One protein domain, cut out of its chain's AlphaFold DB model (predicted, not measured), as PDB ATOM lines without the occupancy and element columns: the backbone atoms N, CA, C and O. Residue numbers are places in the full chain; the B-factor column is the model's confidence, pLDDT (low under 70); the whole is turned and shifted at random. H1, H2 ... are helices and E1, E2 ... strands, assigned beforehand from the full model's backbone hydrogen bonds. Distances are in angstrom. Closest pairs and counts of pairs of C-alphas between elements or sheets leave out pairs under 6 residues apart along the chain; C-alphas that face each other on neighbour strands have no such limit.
ATOM      1  N   ASN A   3      42.660 -20.798 -30.754       83.69
ATOM      2  CA  ASN A   3      41.720 -20.038 -29.939       83.69
ATOM      3  C   ASN A   3      41.818 -18.554 -30.306       83.69
ATOM      4  O   ASN A   3      42.917 -17.999 -30.379       83.69
ATOM      5  N   LEU A   4      40.673 -17.908 -30.515       87.44
ATOM      6  CA  LEU A   4      40.581 -16.475 -30.776       87.44
ATOM      7  C   LEU A   4      40.027 -15.771 -29.537       87.44
ATOM      8  O   LEU A   4      38.914 -16.055 -29.102       87.44
ATOM      9  N   TYR A   5      40.795 -14.831 -28.999       89.62
ATOM     10  CA  TYR A   5      40.374 -13.946 -27.919       89.62
ATOM     11  C   TYR A   5      40.122 -12.558 -28.495       89.62
ATOM     12  O   TYR A   5      40.967 -12.021 -29.210       89.62
ATOM     13  N   MET A   6      38.970 -11.976 -28.178       91.06
ATOM     14  CA  MET A   6      38.591 -10.636 -28.618       91.06
ATOM     15  C   MET A   6      38.260  -9.778 -27.403       91.06
ATOM     16  O   MET A   6      37.549 -10.230 -26.506       91.06
ATOM     17  N   SER A   7      38.750  -8.541 -27.377       92.06
ATOM     18  CA  SER A   7      38.299  -7.524 -26.429       92.06
ATOM     19  C   SER A   7      37.815  -6.283 -27.166       92.06
ATOM     20  O   SER A   7      38.369  -5.879 -28.190       92.06
ATOM     21  N   LEU A   8      36.749  -5.697 -26.630       92.69
ATOM     22  CA  LEU A   8      36.122  -4.481 -27.119       92.69
ATOM     23  C   LEU A   8      36.316  -3.402 -26.055       92.69
ATOM     24  O   LEU A   8      36.068  -3.655 -24.878       92.69
ATOM     25  N   THR A   9      36.810  -2.230 -26.440       94.69
ATOM     26  CA  THR A   9      37.115  -1.135 -25.506       94.69
ATOM     27  C   THR A   9      37.218   0.195 -26.253       94.69
ATOM     28  O   THR A   9      36.978   0.249 -27.455       94.69
ATOM     29  N   ASN A  10      37.627   1.266 -25.586       92.56
ATOM     30  CA  ASN A  10      38.107   2.493 -26.211       92.56
ATOM     31  C   ASN A  10      39.360   2.988 -25.469       92.56
ATOM     32  O   ASN A  10      39.845   2.342 -24.538       92.56
ATOM     33  N   THR A  11      39.900   4.147 -25.847       90.00
ATOM     34  CA  THR A  11      41.105   4.722 -25.212       90.00
ATOM     35  C   THR A  11      40.944   5.054 -23.721       90.00
ATOM     36  O   THR A  11      41.940   5.308 -23.049       90.00
ATOM     37  N   ARG A  12      39.713   5.043 -23.193       92.44
ATOM     38  CA  ARG A  12      39.356   5.285 -21.785       92.44
ATOM     39  C   ARG A  12      38.865   4.027 -21.052       92.44
ATOM     40  O   ARG A  12      38.447   4.138 -19.903       92.44
ATOM     41  N   GLY A  13      38.871   2.853 -21.689       91.06
ATOM     42  CA  GLY A  13      38.337   1.612 -21.110       91.06
ATOM     43  C   GLY A  13      36.812   1.440 -21.202       91.06
ATOM     44  O   GLY A  13      36.284   0.474 -20.660       91.06
ATOM     45  N   SER A  14      36.098   2.355 -21.866       87.56
ATOM     46  CA  SER A  14      34.639   2.295 -22.048       87.56
ATOM     47  C   SER A  14      34.276   1.516 -23.318       87.56
ATOM     48  O   SER A  14      34.946   1.622 -24.343       87.56
ATOM     49  N   THR A  15      33.204   0.727 -23.260       91.88
ATOM     50  CA  THR A  15      32.628   0.017 -24.418       91.88
ATOM     51  C   THR A  15      31.480   0.781 -25.077       91.88
ATOM     52  O   THR A  15      31.042   0.395 -26.159       91.88
ATOM     53  N   VAL A  16      30.999   1.851 -24.436       88.19
ATOM     54  CA  VAL A  16      29.830   2.636 -24.864       88.19
ATOM     55  C   VAL A  16      30.247   3.812 -25.747       88.19
ATOM     56  O   VAL A  16      29.615   4.069 -26.768       88.19
ATOM     57  N   ASP A  17      31.323   4.519 -25.381       90.88
ATOM     58  CA  ASP A  17      31.719   5.743 -26.087       90.88
ATOM     59  C   ASP A  17      32.609   5.428 -27.307       90.88
ATOM     60  O   ASP A  17      33.581   4.672 -27.182       90.88
ATOM     61  N   PRO A  18      32.367   6.038 -28.480       86.25
ATOM     62  CA  PRO A  18      33.249   5.898 -29.634       86.25
ATOM     63  C   PRO A  18      34.583   6.658 -29.442       86.25
ATOM     64  O   PRO A  18      34.635   7.647 -28.710       86.25
ATOM     65  N   PRO A  19      35.664   6.283 -30.158       86.88
ATOM     66  CA  PRO A  19      35.753   5.167 -31.094       86.88
ATOM     67  C   PRO A  19      35.972   3.835 -30.372       86.88
ATOM     68  O   PRO A  19      36.858   3.712 -29.528       86.88
ATOM     69  N   THR A  20      35.214   2.818 -30.770       88.50
ATOM     70  CA  THR A  20      35.387   1.462 -30.257       88.50
ATOM     71  C   THR A  20      36.574   0.783 -30.943       88.50
ATOM     72  O   THR A  20      36.678   0.753 -32.169       88.50
ATOM     73  N   ILE A  21      37.482   0.247 -30.136       89.94
ATOM     74  CA  ILE A  21      38.687  -0.483 -30.514       89.94
ATOM     75  C   ILE A  21      38.422  -1.969 -30.275       89.94
ATOM     76  O   ILE A  21      38.054  -2.367 -29.168       89.94
ATOM     77  N   VAL A  22      38.653  -2.783 -31.304       90.25
ATOM     78  CA  VAL A  22      38.683  -4.246 -31.201       90.25
ATOM     79  C   VAL A  22      40.143  -4.686 -31.120       90.25
ATOM     80  O   VAL A  22      40.927  -4.362 -32.013       90.25
ATOM     81  N   GLN A  23      40.524  -5.429 -30.082       90.38
ATOM     82  CA  GLN A  23      41.784  -6.178 -30.069       90.38
ATOM     83  C   GLN A  23      41.495  -7.665 -30.243       90.38
ATOM     84  O   GLN A  23      40.742  -8.248 -29.466       90.38
ATOM     85  N   CYS A  24      42.149  -8.283 -31.224       87.25
ATOM     86  CA  CYS A  24      42.093  -9.719 -31.470       87.25
ATOM     87  C   CYS A  24      43.452 -10.347 -31.145       87.25
ATOM     88  O   CYS A  24      44.483  -9.876 -31.623       87.25
ATOM     89  N   LYS A  25      43.461 -11.426 -30.358       87.31
ATOM     90  CA  LYS A  25      44.651 -12.230 -30.053       87.31
ATOM     91  C   LYS A  25      44.397 -13.683 -30.423       87.31
ATOM     92  O   LYS A  25      43.386 -14.263 -30.034       87.31
ATOM     93  N   VAL A  26      45.330 -14.266 -31.164       84.25
ATOM     94  CA  VAL A  26      45.259 -15.652 -31.629       84.25
ATOM     95  C   VAL A  26      46.221 -16.489 -30.798       84.25
ATOM     96  O   VAL A  26      47.432 -16.297 -30.879       84.25
ATOM     97  N   LEU A  27      45.687 -17.407 -29.995       83.44
ATOM     98  CA  LEU A  27      46.471 -18.352 -29.204       83.44
ATOM     99  C   LEU A  27      46.433 -19.730 -29.865       83.44
ATOM    100  O   LEU A  27      45.378 -20.238 -30.247       83.44
ATOM    101  N   PHE A  28      47.600 -20.347 -29.980       81.12
ATOM    102  CA  PHE A  28      47.758 -21.698 -30.502       81.12
ATOM    103  C   PHE A  28      47.839 -22.690 -29.338       81.12
ATOM    104  O   PHE A  28      48.215 -22.319 -28.226       81.12
ATOM    105  N   ALA A  29      47.465 -23.948 -29.575       79.81
ATOM    106  CA  ALA A  29      47.648 -24.991 -28.570       79.81
ATOM    107  C   ALA A  29      49.142 -25.170 -28.238       79.81
ATOM    108  O   ALA A  29      49.998 -25.029 -29.112       79.81
ATOM    109  N   VAL A  30      49.446 -25.491 -26.977       70.81
ATOM    110  CA  VAL A  30      50.821 -25.657 -26.482       70.81
ATOM    111  C   VAL A  30      51.583 -26.661 -27.356       70.81
ATOM    112  O   VAL A  30      51.072 -27.734 -27.664       70.81
ATOM    113  N   GLY A  31      52.793 -26.289 -27.784       65.62
ATOM    114  CA  GLY A  31      53.628 -27.083 -28.695       65.62
ATOM    115  C   GLY A  31      53.381 -26.851 -30.193       65.62
ATOM    116  O   GLY A  31      54.195 -27.283 -31.004       65.62
ATOM    117  N   LEU A  32      52.320 -26.133 -30.590       73.12
ATOM    118  CA  LEU A  32      52.038 -25.808 -31.995       73.12
ATOM    119  C   LEU A  32      52.329 -24.333 -32.295       73.12
ATOM    120  O   LEU A  32      51.466 -23.472 -32.143       73.12
ATOM    121  N   ASN A  33      53.533 -24.037 -32.782       77.62
ATOM    122  CA  ASN A  33      53.846 -22.709 -33.312       77.62
ATOM    123  C   ASN A  33      53.207 -22.506 -34.703       77.62
ATOM    124  O   ASN A  33      53.200 -23.441 -35.511       77.62
ATOM    125  N   PRO A  34      52.692 -21.304 -35.035       78.06
ATOM    126  CA  PRO A  34      52.250 -21.004 -36.393       78.06
ATOM    127  C   PRO A  34      53.410 -21.125 -37.381       78.06
ATOM    128  O   PRO A  34      54.501 -20.609 -37.142       78.06
ATOM    129  N   SER A  35      53.168 -21.748 -38.537       84.19
ATOM    130  CA  SER A  35      54.167 -21.745 -39.605       84.19
ATOM    131  C   SER A  35      54.379 -20.324 -40.134       84.19
ATOM    132  O   SER A  35      53.436 -19.536 -40.260       84.19
ATOM    133  N   SER A  36      55.619 -20.005 -40.510       82.94
ATOM    134  CA  SER A  36      55.971 -18.703 -41.092       82.94
ATOM    135  C   SER A  36      55.152 -18.384 -42.352       82.94
ATOM    136  O   SER A  36      54.817 -17.228 -42.585       82.94
ATOM    137  N   SER A  37      54.763 -19.409 -43.120       85.50
ATOM    138  CA  SER A  37      53.835 -19.299 -44.254       85.50
ATOM    139  C   SER A  37      52.444 -18.814 -43.826       85.50
ATOM    140  O   SER A  37      51.953 -17.821 -44.360       85.50
ATOM    141  N   ARG A  38      51.828 -19.433 -42.806       86.19
ATOM    142  CA  ARG A  38      50.510 -19.003 -42.298       86.19
ATOM    143  C   ARG A  38      50.552 -17.606 -41.685       86.19
ATOM    144  O   ARG A  38      49.591 -16.855 -41.835       86.19
ATOM    145  N   LEU A  39      51.664 -17.246 -41.047       86.31
ATOM    146  CA  LEU A  39      51.863 -15.918 -40.473       86.31
ATOM    147  C   LEU A  39      52.031 -14.843 -41.563       86.31
ATOM    148  O   LEU A  39      51.382 -13.803 -41.494       86.31
ATOM    149  N   LYS A  40      52.805 -15.130 -42.622       87.12
ATOM    150  CA  LYS A  40      52.895 -14.282 -43.825       87.12
ATOM    151  C   LYS A  40      51.547 -14.132 -44.527       87.12
ATOM    152  O   LYS A  40      51.180 -13.017 -44.872       87.12
ATOM    153  N   GLN A  41      50.796 -15.222 -44.693       88.06
ATOM    154  CA  GLN A  41      49.464 -15.181 -45.299       88.06
ATOM    155  C   GLN A  41      48.520 -14.275 -44.498       88.06
ATOM    156  O   GLN A  41      47.841 -13.446 -45.089       88.06
ATOM    157  N   LEU A  42      48.519 -14.373 -43.163       86.44
ATOM    158  CA  LEU A  42      47.721 -13.497 -42.300       86.44
ATOM    159  C   LEU A  42      48.137 -12.022 -42.432       86.44
ATOM    160  O   LEU A  42      47.273 -11.161 -42.598       86.44
ATOM    161  N   ALA A  43      49.445 -11.740 -42.403       85.50
ATOM    162  CA  ALA A  43      49.985 -10.395 -42.617       85.50
ATOM    163  C   ALA A  43      49.551  -9.821 -43.971       85.50
ATOM    164  O   ALA A  43      49.106  -8.678 -44.042       85.50
ATOM    165  N   GLN A  44      49.643 -10.628 -45.029       87.00
ATOM    166  CA  GLN A  44      49.275 -10.236 -46.382       87.00
ATOM    167  C   GLN A  44      47.771  -9.988 -46.504       87.00
ATOM    168  O   GLN A  44      47.401  -8.942 -47.015       87.00
ATOM    169  N   THR A  45      46.910 -10.878 -45.994       84.44
ATOM    170  CA  THR A  45      45.445 -10.707 -46.035       84.44
ATOM    171  C   THR A  45      44.985  -9.451 -45.293       84.44
ATOM    172  O   THR A  45      44.082  -8.759 -45.751       84.44
ATOM    173  N   ILE A  46      45.595  -9.133 -44.149       83.88
ATOM    174  CA  ILE A  46      45.228  -7.940 -43.374       83.88
ATOM    175  C   ILE A  46      45.840  -6.671 -43.990       83.88
ATOM    176  O   ILE A  46      45.180  -5.636 -44.035       83.88
ATOM    177  N   GLY A  47      47.062  -6.750 -44.524       80.31
ATOM    178  CA  GLY A  47      47.731  -5.635 -45.201       80.31
ATOM    179  C   GLY A  47      47.146  -5.287 -46.575       80.31
ATOM    180  O   GLY A  47      47.112  -4.113 -46.933       80.31
ATOM    181  N   SER A  48      46.635  -6.268 -47.330       78.06
ATOM    182  CA  SER A  48      46.003  -6.052 -48.643       78.06
ATOM    183  C   SER A  48      44.622  -5.402 -48.562       78.06
ATOM    184  O   SER A  48      44.079  -4.986 -49.583       78.06
ATOM    185  N   HIS A  49      44.038  -5.332 -47.365       74.12
ATOM    186  CA  HIS A  49      42.708  -4.787 -47.119       74.12
ATOM    187  C   HIS A  49      42.761  -3.695 -46.043       74.12
ATOM    188  O   HIS A  49      42.091  -3.770 -45.010       74.12
ATOM    189  N   SER A  50      43.576  -2.671 -46.315       66.50
ATOM    190  CA  SER A  50      43.784  -1.485 -45.468       66.50
ATOM    191  C   SER A  50      42.482  -0.786 -45.056       66.50
ATOM    192  O   SER A  50      42.393  -0.254 -43.951       66.50
ATOM    193  N   GLU A  51      41.461  -0.825 -45.915       78.19
ATOM    194  CA  GLU A  51      40.112  -0.342 -45.626       78.19
ATOM    195  C   GLU A  51      39.175  -1.497 -45.259       78.19
ATOM    196  O   GLU A  51      38.950  -2.421 -46.045       78.19
ATOM    197  N   ASN A  52      38.586  -1.421 -44.059       85.06
ATOM    198  CA  ASN A  52      37.484  -2.277 -43.601       85.06
ATOM    199  C   ASN A  52      37.694  -3.810 -43.700       85.06
ATOM    200  O   ASN A  52      36.724  -4.553 -43.566       85.06
ATOM    201  N   LEU A  53      38.917  -4.304 -43.934       85.31
ATOM    202  CA  LEU A  53      39.185  -5.709 -44.280       85.31
ATOM    203  C   LEU A  53      38.370  -6.212 -45.494       85.31
ATOM    204  O   LEU A  53      38.039  -7.392 -45.582       85.31
ATOM    205  N   GLY A  54      38.010  -5.312 -46.421       83.38
ATOM    206  CA  GLY A  54      37.156  -5.627 -47.573       83.38
ATOM    207  C   GLY A  54      35.661  -5.784 -47.247       83.38
ATOM    208  O   GLY A  54      34.891  -6.203 -48.111       83.38
ATOM    209  N   LEU A  55      35.225  -5.452 -46.025       86.38
ATOM    210  CA  LEU A  55      33.829  -5.562 -45.587       86.38
ATOM    211  C   LEU A  55      33.011  -4.290 -45.869       86.38
ATOM    212  O   LEU A  55      33.500  -3.164 -45.766       86.38
TER     213      LEU A  55
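Overview. This is residues 3 to 55 of the 261 residues of the protein "RING zinc finger protein" of Solanum tuberosum (UniProt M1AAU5). A slender two-stranded hairpin, E1 and E2, and one helix, H1, form the two arms of an open, flat shape, with residues 36 to 44 of H1 standing free of the hairpin. The printed part has 53 residues, with E1, E2 and H1 in that order; the sheet is antiparallel and the class is mixed, helices and strands. The whole is loose, with a radius of gyration of the C-alphas of 14.3 A and spans of 38 by 28 by 15 A.

Arrangement. E1, residues 3 to 9, and E2, residues 21 to 28, form a hairpin, antiparallel at 163 degrees. C-alphas 6 and 24 face each other at 4.6 A. N 5 and O 25, 2.8 A, and N 21 and O 9, 2.7 A, are within hydrogen-bond range. H1, residues 36 to 47, is apart from E1. In H1 every O i to N i+4 pair is within hydrogen-bond range.

Along the chain. E2 measures 23.1 A, E1 20.0 A and H1 16.0 A from first to last C-alpha. E1 begins at C-alpha 3 (41.720, -20.038, -29.939); H1 ends at C-alpha 47 (47.731, -5.635, -45.201).

Size, cuts and confidence. The C-alphas farthest apart, of Asp 17 and Gly 31, are 39.6 A apart. The printed part has no cut. The link from E1 to E2 is long. Residues 31 and 50 have pLDDT under 70.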